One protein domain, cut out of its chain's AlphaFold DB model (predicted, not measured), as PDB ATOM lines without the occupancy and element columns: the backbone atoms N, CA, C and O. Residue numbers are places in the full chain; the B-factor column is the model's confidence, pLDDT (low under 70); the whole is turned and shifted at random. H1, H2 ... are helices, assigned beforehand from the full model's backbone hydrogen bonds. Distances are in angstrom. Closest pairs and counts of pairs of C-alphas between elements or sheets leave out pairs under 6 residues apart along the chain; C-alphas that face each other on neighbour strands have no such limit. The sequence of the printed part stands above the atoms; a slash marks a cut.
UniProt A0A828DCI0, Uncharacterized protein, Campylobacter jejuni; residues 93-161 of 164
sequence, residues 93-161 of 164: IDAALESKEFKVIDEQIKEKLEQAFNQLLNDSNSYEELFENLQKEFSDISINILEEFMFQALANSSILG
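This is residues 93 to 161 of the 164 residues of an uncharacterized protein of Campylobacter jejuni (UniProt A0A828DCI0). A long helix, H2, makes the length of the model: its residues 100 to 105 and 107 to 116 stick out as an arm, and its last turn meets a small, loose head of two helices, H3 and H4, set as an open V. The short H1 sits by the far end of the arm, and residues 151 to 161, mostly of H4, stick out from the head. The printed part has 69 residues with four named helices, in the order H1, H2, H3, H4, and no named strand: all helix. It is loose, with a radius of gyration of the C-alphas of 15.6 A, and elongated, spanning 42 by 27 by 26 A.

Find C-alpha 100 at (222.881, 190.484, 186.536); from there H2, residues 100 to 123, runs 34.5 A to C-alpha 123 at (248.960, 186.138, 208.680). Before it is H1, residues 93 to 97, 6.2 A long. After it come H3, residues 127 to 137, 15.4 A long, and H4, residues 143 to 159, which runs 24.4 A to C-alpha 159 at (246.531, 210.785, 198.979).

Look at residues 120 to 123 of H2, which alone touch H3; the closest C-alphas, of Leu 121 and Leu 130, are 6.7 A apart. H2 and H3 run opposite ways at a steep tilt of 52 degrees. H3 and H4 are close but not clearly touching, with the C-alphas of Gln 135 and Ile 143 closest at 7.2 A; they run opposite ways at a steep tilt of 52 degrees. H1 is close to H2 but not clearly touching, the closest C-alphas being those of Ala 96 and Phe 102, 7.0 A apart. H2 and H4 are apart, as is H1 from H3 and from H4. In H1, H2, H3 and H4, every O i to N i+4 pair is within hydrogen-bond range.

The C-alphas farthest apart are those of Ala 95 and Asn 125, at 44.0 A. The printed part has no cut, and its three links are tight. The mean pLDDT of the printed part is 79.6, and residue 161 alone is under 70.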
ATOM      1  N   ILE A  93     228.453 192.985 174.074       74.69
ATOM      2  CA  ILE A  93     229.495 192.899 175.100       74.69
ATOM      3  C   ILE A  93     229.124 193.826 176.260       74.69
ATOM      4  O   ILE A  93     229.101 193.380 177.404       74.69
ATOM      5  N   ASP A  94     228.714 195.058 175.963       74.12
ATOM      6  CA  ASP A  94     228.225 196.027 176.948       74.12
ATOM      7  C   ASP A  94     227.017 195.473 177.724       74.12
ATOM      8  O   ASP A  94     226.945 195.554 178.952       74.12
ATOM      9  N   ALA A  95     226.081 194.823 177.025       72.50
ATOM     10  CA  ALA A  95     224.924 194.182 177.651       72.50
ATOM     11  C   ALA A  95     225.301 192.973 178.531       72.50
ATOM     12  O   ALA A  95     224.637 192.711 179.535       72.50
ATOM     13  N   ALA A  96     226.355 192.235 178.167       70.56
ATOM     14  CA  ALA A  96     226.852 191.110 178.954       70.56
ATOM     15  C   ALA A  96     227.574 191.580 180.228       70.56
ATOM     16  O   ALA A  96     227.368 190.994 181.289       70.56
ATOM     17  N   LEU A  97     228.344 192.668 180.153       70.56
ATOM     18  CA  LEU A  97     228.989 193.308 181.307       70.56
ATOM     19  C   LEU A  97     227.968 193.891 182.294       70.56
ATOM     20  O   LEU A  97     228.166 193.840 183.505       70.56
ATOM     21  N   GLU A  98     226.839 194.407 181.802       71.25
ATOM     22  CA  GLU A  98     225.765 194.903 182.668       71.25
ATOM     23  C   GLU A  98     224.789 193.822 183.156       71.25
ATOM     24  O   GLU A  98     223.914 194.125 183.985       71.25
ATOM     25  N   SER A  99     224.936 192.581 182.674       77.94
ATOM     26  CA  SER A  99     224.078 191.460 183.051       77.94
ATOM     27  C   SER A  99     224.124 191.211 184.558       77.94
ATOM     28  O   SER A  99     225.138 191.407 185.234       77.94
ATOM     29  N   LYS A 100     222.985 190.783 185.106       71.56
ATOM     30  CA  LYS A 100     222.881 190.484 186.536       71.56
ATOM     31  C   LYS A 100     223.780 189.312 186.914       71.56
ATOM     32  O   LYS A 100     224.344 189.339 187.999       71.56
ATOM     33  N   GLU A 101     223.952 188.327 186.028       75.00
ATOM     34  CA  GLU A 101     224.866 187.214 186.282       75.00
ATOM     35  C   GLU A 101     226.324 187.678 186.366       75.00
ATOM     36  O   GLU A 101     227.022 187.279 187.295       75.00
ATOM     37  N   PHE A 102     226.778 188.552 185.458       75.44
ATOM     38  CA  PHE A 102     228.145 189.077 185.504       75.44
ATOM     39  C   PHE A 102     228.391 189.906 186.765       75.44
ATOM     40  O   PHE A 102     229.414 189.720 187.413       75.44
ATOM     41  N   LYS A 103     227.437 190.753 187.167       75.19
ATOM     42  CA  LYS A 103     227.543 191.546 188.405       75.19
ATOM     43  C   LYS A 103     227.647 190.679 189.655       75.19
ATOM     44  O   LYS A 103     228.484 190.951 190.503       75.19
ATOM     45  N   VAL A 104     226.845 189.616 189.742       77.81
ATOM     46  CA  VAL A 104     226.913 188.669 190.865       77.81
ATOM     47  C   VAL A 104     228.259 187.944 190.887       77.81
ATOM     48  O   VAL A 104     228.835 187.758 191.954       77.81
ATOM     49  N   ILE A 105     228.783 187.546 189.724       76.25
ATOM     50  CA  ILE A 105     230.105 186.915 189.629       76.25
ATOM     51  C   ILE A 105     231.212 187.908 190.017       76.25
ATOM     52  O   ILE A 105     232.114 187.538 190.761       76.25
ATOM     53  N   ASP A 106     231.136 189.158 189.558       76.69
ATOM     54  CA  ASP A 106     232.094 190.221 189.881       76.69
ATOM     55  C   ASP A 106     232.111 190.532 191.387       76.69
ATOM     56  O   ASP A 106     233.179 190.582 191.995       76.69
ATOM     57  N   GLU A 107     230.939 190.644 192.017       81.00
ATOM     58  CA  GLU A 107     230.808 190.801 193.473       81.00
ATOM     59  C   GLU A 107     231.391 189.598 194.228       81.00
ATOM     60  O   GLU A 107     232.196 189.780 195.137       81.00
ATOM     61  N   GLN A 108     231.084 188.365 193.813       79.88
ATOM     62  CA  GLN A 108     231.630 187.160 194.452       79.88
ATOM     63  C   GLN A 108     233.151 187.037 194.308       79.88
ATOM     64  O   GLN A 108     233.823 186.534 195.210       79.88
ATOM     65  N   ILE A 109     233.710 187.448 193.169       77.56
ATOM     66  CA  ILE A 109     235.161 187.458 192.951       77.56
ATOM     67  C   ILE A 109     235.812 188.520 193.835       77.56
ATOM     68  O   ILE A 109     236.825 188.225 194.469       77.56
ATOM     69  N   LYS A 110     235.220 189.717 193.925       79.88
ATOM     70  CA  LYS A 110     235.685 190.781 194.824       79.88
ATOM     71  C   LYS A 110     235.696 190.327 196.276       79.88
ATOM     72  O   LYS A 110     236.737 190.432 196.911       79.88
ATOM     73  N   GLU A 111     234.603 189.743 196.764       82.38
ATOM     74  CA  GLU A 111     234.520 189.230 198.138       82.38
ATOM     75  C   GLU A 111     235.593 188.170 198.419       82.38
ATOM     76  O   GLU A 111     236.237 188.196 199.467       82.38
ATOM     77  N   LYS A 112     235.830 187.244 197.481       78.38
ATOM     78  CA  LYS A 112     236.867 186.213 197.637       78.38
ATOM     79  C   LYS A 112     238.278 186.785 197.628       78.38
ATOM     80  O   LYS A 112     239.110 186.331 198.408       78.38
ATOM     81  N   LEU A 113     238.550 187.749 196.752       78.81
ATOM     82  CA  LEU A 113     239.839 188.434 196.710       78.81
ATOM     83  C   LEU A 113     240.074 189.207 198.003       78.81
ATOM     84  O   LEU A 113     241.126 189.062 198.611       78.81
ATOM     85  N   GLU A 114     239.085 189.966 198.462       81.06
ATOM     86  CA  GLU A 114     239.162 190.718 199.711       81.06
ATOM     87  C   GLU A 114     239.387 189.794 200.915       81.06
ATOM     88  O   GLU A 114     240.230 190.075 201.761       81.06
ATOM     89  N   GLN A 115     238.711 188.643 200.969       82.62
ATOM     90  CA  GLN A 115     238.961 187.629 201.996       82.62
ATOM     91  C   GLN A 115     240.385 187.070 201.936       82.62
ATOM     92  O   GLN A 115     241.022 186.958 202.981       82.62
ATOM     93  N   ALA A 116     240.893 186.749 200.744       79.56
ATOM     94  CA  ALA A 116     242.256 186.250 200.570       79.56
ATOM     95  C   ALA A 116     243.306 187.298 200.983       79.56
ATOM     96  O   ALA A 116     244.254 186.974 201.692       79.56
ATOM     97  N   PHE A 117     243.105 188.567 200.617       81.81
ATOM     98  CA  PHE A 117     243.982 189.663 201.031       81.81
ATOM     99  C   PHE A 117     243.915 189.928 202.536       81.81
ATOM    100  O   PHE A 117     244.950 190.117 203.164       81.81
ATOM    101  N   ASN A 118     242.725 189.893 203.137       83.06
ATOM    102  CA  ASN A 118     242.571 190.044 204.583       83.06
ATOM    103  C   ASN A 118     243.208 188.881 205.353       83.06
ATOM    104  O   ASN A 118     243.760 189.091 206.428       83.06
ATOM    105  N   GLN A 119     243.159 187.657 204.825       84.00
ATOM    106  CA  GLN A 119     243.889 186.524 205.397       84.00
ATOM    107  C   GLN A 119     245.398 186.757 205.327       84.00
ATOM    108  O   GLN A 119     246.060 186.677 206.354       84.00
ATOM    109  N   LEU A 120     245.912 187.168 204.165       83.31
ATOM    110  CA  LEU A 120     247.325 187.501 203.993       83.31
ATOM    111  C   LEU A 120     247.784 188.614 204.956       83.31
ATOM    112  O   LEU A 120     248.854 188.518 205.546       83.31
ATOM    113  N   LEU A 121     246.961 189.649 205.146       81.44
ATOM    114  CA  LEU A 121     247.215 190.738 206.093       81.44
ATOM    115  C   LEU A 121     247.224 190.261 207.548       81.44
ATOM    116  O   LEU A 121     248.052 190.718 208.324       81.44
ATOM    117  N   ASN A 122     246.320 189.354 207.920       83.19
ATOM    118  CA  ASN A 122     246.254 188.813 209.280       83.19
ATOM    119  C   ASN A 122     247.383 187.816 209.579       83.19
ATOM    120  O   ASN A 122     247.789 187.684 210.733       83.19
ATOM    121  N   ASP A 123     247.879 187.119 208.558       82.06
ATOM    122  CA  ASP A 123     248.960 186.138 208.680       82.06
ATOM    123  C   ASP A 123     250.353 186.795 208.714       82.06
ATOM    124  O   ASP A 123     251.333 186.153 209.103       82.06
ATOM    125  N   SER A 124     250.454 188.074 208.343       82.31
ATOM    126  CA  SER A 124     251.705 188.831 208.292       82.31
ATOM    127  C   SER A 124     251.773 189.889 209.396       82.31
ATOM    128  O   SER A 124     250.917 190.761 209.496       82.31
ATOM    129  N   ASN A 125     252.834 189.871 210.209       79.62
ATOM    130  CA  ASN A 125     253.019 190.836 211.305       79.62
ATOM    131  C   ASN A 125     253.840 192.067 210.898       79.62
ATOM    132  O   ASN A 125     253.971 193.016 211.673       79.62
ATOM    133  N   SER A 126     254.434 192.052 209.706       83.50
ATOM    134  CA  SER A 126     255.215 193.163 209.169       83.50
ATOM    135  C   SER A 126     255.037 193.292 207.659       83.50
ATOM    136  O   SER A 126     254.655 192.336 206.982       83.50
ATOM    137  N   TYR A 127     255.350 194.478 207.133       82.00
ATOM    138  CA  TYR A 127     255.347 194.739 205.692       82.00
ATOM    139  C   TYR A 127     256.239 193.753 204.925       82.00
ATOM    140  O   TYR A 127     255.819 193.225 203.902       82.00
ATOM    141  N   GLU A 128     257.431 193.456 205.450       82.12
ATOM    142  CA  GLU A 128     258.385 192.538 204.818       82.12
ATOM    143  C   GLU A 128     257.832 191.108 204.730       82.12
ATOM    144  O   GLU A 128     257.917 190.468 203.686       82.12
ATOM    145  N   GLU A 129     257.186 190.621 205.796       82.56
ATOM    146  CA  GLU A 129     256.545 189.298 205.790       82.56
ATOM    147  C   GLU A 129     255.388 189.227 204.787       82.56
ATOM    148  O   GLU A 129     255.214 188.217 204.103       82.56
ATOM    149  N   LEU A 130     254.602 190.299 204.681       83.56
ATOM    150  CA  LEU A 130     253.512 190.394 203.712       83.56
ATOM    151  C   LEU A 130     254.046 190.423 202.280       83.56
ATOM    152  O   LEU A 130     253.518 189.726 201.415       83.56
ATOM    153  N   PHE A 131     255.112 191.184 202.045       84.00
ATOM    154  CA  PHE A 131     255.772 191.288 200.751       84.00
ATOM    155  C   PHE A 131     256.355 189.943 200.304       84.00
ATOM    156  O   PHE A 131     256.102 189.507 199.180       84.00
ATOM    157  N   GLU A 132     257.049 189.228 201.192       83.38
ATOM    158  CA  GLU A 132     257.558 187.884 200.905       83.38
ATOM    159  C   GLU A 132     256.434 186.881 200.612       83.38
ATOM    160  O   GLU A 132     256.574 186.031 199.730       83.38
ATOM    161  N   ASN A 133     255.317 186.949 201.338       82.62
ATOM    162  CA  ASN A 133     254.180 186.055 201.115       82.62
ATOM    163  C   ASN A 133     253.465 186.362 199.792       82.62
ATOM    164  O   ASN A 133     253.168 185.438 199.035       82.62
ATOM    165  N   LEU A 134     253.280 187.641 199.453       82.06
ATOM    166  CA  LEU A 134     252.800 188.075 198.138       82.06
ATOM    167  C   LEU A 134     253.719 187.595 197.017       82.06
ATOM    168  O   LEU A 134     253.250 187.099 195.997       82.06
ATOM    169  N   GLN A 135     255.031 187.685 197.206       81.25
ATOM    170  CA  GLN A 135     255.990 187.223 196.213       81.25
ATOM    171  C   GLN A 135     255.915 185.704 195.989       81.25
ATOM    172  O   GLN A 135     256.087 185.240 194.861       81.25
ATOM    173  N   LYS A 136     255.654 184.917 197.041       82.62
ATOM    174  CA  LYS A 136     255.463 183.461 196.927       82.62
ATOM    175  C   LYS A 136     254.203 183.112 196.136       82.62
ATOM    176  O   LYS A 136     254.257 182.199 195.317       82.62
ATOM    177  N   GLU A 137     253.108 183.834 196.363       81.69
ATOM    178  CA  GLU A 137     251.840 183.646 195.639       81.69
ATOM    179  C   GLU A 137     251.930 184.109 194.175       81.69
ATOM    180  O   GLU A 137     251.357 183.488 193.282       81.69
ATOM    181  N   PHE A 138     252.702 185.165 193.900       77.69
ATOM    182  CA  PHE A 138     252.880 185.737 192.563       77.69
ATOM    183  C   PHE A 138     254.307 185.544 192.034       77.69
ATOM    184  O   PHE A 138     254.962 186.495 191.602       77.69
ATOM    185  N   SER A 139     254.779 184.293 192.018       75.62
ATOM    186  CA  SER A 139     256.152 183.929 191.623       75.62
ATOM    187  C   SER A 139     256.547 184.326 190.196       75.62
ATOM    188  O   SER A 139     257.734 184.379 189.875       75.62
ATOM    189  N   ASP A 140     255.564 184.591 189.336       82.25
ATOM    190  CA  ASP A 140     255.767 184.953 187.931       82.25
ATOM    191  C   ASP A 140     256.070 186.450 187.731       82.25
ATOM    192  O   ASP A 140     256.462 186.870 186.639       82.25
ATOM    193  N   ILE A 141     255.896 187.272 188.771       80.12
ATOM    194  CA  ILE A 141     256.108 188.721 188.724       80.12
ATOM    195  C   ILE A 141     257.502 189.049 189.261       80.12
ATOM    196  O   ILE A 141     257.930 188.568 190.307       80.12
ATOM    197  N   SER A 142     258.236 189.906 188.549       83.75
ATOM    198  CA  SER A 142     259.540 190.368 189.026       83.75
ATOM    199  C   SER A 142     259.394 191.225 190.286       83.75
ATOM    200  O   SER A 142     258.575 192.144 190.305       83.75
ATOM    201  N   ILE A 143     260.262 190.993 191.271       83.06
ATOM    202  CA  ILE A 143     260.283 191.683 192.572       83.06
ATOM    203  C   ILE A 143     260.195 193.204 192.430       83.06
ATOM    204  O   ILE A 143     259.341 193.823 193.051       83.06
ATOM    205  N   ASN A 144     261.018 193.791 191.557       84.31
ATOM    206  CA  ASN A 144     261.071 195.244 191.378       84.31
ATOM    207  C   ASN A 144     259.726 195.832 190.917       84.31
ATOM    208  O   ASN A 144     259.344 196.911 191.354       84.31
ATOM    209  N   ILE A 145     259.003 195.118 190.044       84.75
ATOM    210  CA  ILE A 145     257.684 195.551 189.557       84.75
ATOM    211  C   ILE A 145     256.646 195.450 190.680       84.75
ATOM    212  O   ILE A 145     255.806 196.337 190.817       84.75
ATOM    213  N   LEU A 146     256.701 194.384 191.484       82.44
ATOM    214  CA  LEU A 146     255.792 194.198 192.615       82.44
ATOM    215  C   LEU A 146     255.997 195.285 193.680       82.44
ATOM    216  O   LEU A 146     255.028 195.875 194.152       82.44
ATOM    217  N   GLU A 147     257.251 195.586 194.014       82.44
ATOM    218  CA  GLU A 147     257.619 196.624 194.978       82.44
ATOM    219  C   GLU A 147     257.185 198.019 194.508       82.44
ATOM    220  O   GLU A 147     256.544 198.755 195.257       82.44
ATOM    221  N   GLU A 148     257.456 198.366 193.246       86.69
ATOM    222  CA  GLU A 148     257.041 199.647 192.665       86.69
ATOM    223  C   GLU A 148     255.514 199.803 192.674       86.69
ATOM    224  O   GLU A 148     254.993 200.867 193.022       86.69
ATOM    225  N   PHE A 149     254.784 198.733 192.352       83.81
ATOM    226  CA  PHE A 149     253.326 198.733 192.386       83.81
ATOM    227  C   PHE A 149     252.781 198.928 193.808       83.81
ATOM    228  O   PHE A 149     251.878 199.739 194.018       83.81
ATOM    229  N   MET A 150     253.343 198.232 194.799       81.88
ATOM    230  CA  MET A 150     252.946 198.391 196.199       81.88
ATOM    231  C   MET A 150     253.243 199.794 196.727       81.88
ATOM    232  O   MET A 150     252.400 200.388 197.400       81.88
ATOM    233  N   PHE A 151     254.391 200.368 196.363       83.25
ATOM    234  CA  PHE A 151     254.727 201.747 196.697       83.25
ATOM    235  C   PHE A 151     253.716 202.744 196.109       83.25
ATOM    236  O   PHE A 151     253.219 203.618 196.823       83.25
ATOM    237  N   GLN A 152     253.353 202.594 194.831       81.94
ATOM    238  CA  GLN A 152     252.336 203.433 194.190       81.94
ATOM    239  C   GLN A 152     250.960 203.276 194.849       81.94
ATOM    240  O   GLN A 152     250.268 204.270 195.069       81.94
ATOM    241  N   ALA A 153     250.565 202.053 195.207       81.25
ATOM    242  CA  ALA A 153     249.306 201.792 195.902       81.25
ATOM    243  C   ALA A 153     249.256 202.466 197.285       81.25
ATOM    244  O   ALA A 153     248.256 203.105 197.617       81.25
ATOM    245  N   LEU A 154     250.342 202.399 198.060       80.38
ATOM    246  CA  LEU A 154     250.459 203.077 199.356       80.38
ATOM    247  C   LEU A 154     250.424 204.605 199.210       80.38
ATOM    248  O   LEU A 154     249.703 205.283 199.946       80.38
ATOM    249  N   ALA A 155     251.137 205.152 198.224       79.06
ATOM    250  CA  ALA A 155     251.101 206.581 197.924       79.06
ATOM    251  C   ALA A 155     249.677 207.033 197.556       79.06
ATOM    252  O   ALA A 155     249.173 208.004 198.116       79.06
ATOM    253  N   ASN A 156     248.979 206.284 196.704       76.38
ATOM    254  CA  ASN A 156     247.598 206.586 196.328       76.38
ATOM    255  C   ASN A 156     246.632 206.485 197.520       76.38
ATOM    256  O   ASN A 156     245.755 207.333 197.666       76.38
ATOM    257  N   SER A 157     246.813 205.491 198.395       78.88
ATOM    258  CA  SER A 157     246.031 205.329 199.628       78.88
ATOM    259  C   SER A 157     246.182 206.533 200.567       78.88
ATOM    260  O   SER A 157     245.187 207.090 201.034       78.88
ATOM    261  N   SER A 158     247.419 207.000 200.772       73.44
ATOM    262  CA  SER A 158     247.689 208.184 201.601       73.44
ATOM    263  C   SER A 158     247.113 209.474 201.005       73.44
ATOM    264  O   SER A 158     246.554 210.282 201.740       73.44
ATOM    265  N   ILE A 159     247.156 209.645 199.677       75.75
ATOM    266  CA  ILE A 159     246.531 210.785 198.979       75.75
ATOM    267  C   ILE A 159     245.004 210.774 199.135       75.75
ATOM    268  O   ILE A 159     244.392 211.826 199.303       75.75
ATOM    269  N   LEU A 160     244.384 209.592 199.091       76.00
ATOM    270  CA  LEU A 160     242.937 209.421 199.242       76.00
ATOM    271  C   LEU A 160     242.448 209.562 200.695       76.00
ATOM    272  O   LEU A 160     241.241 209.540 200.925       76.00
ATOM    273  N   GLY A 161     243.356 209.726 201.663       62.31
ATOM    274  CA  GLY A 161     243.010 209.867 203.077       62.31
ATOM    275  C   GLY A 161     242.648 208.549 203.765       62.31
ATOM    276  O   GLY A 161     242.001 208.574 204.804       62.31
TER     277      GLY A 161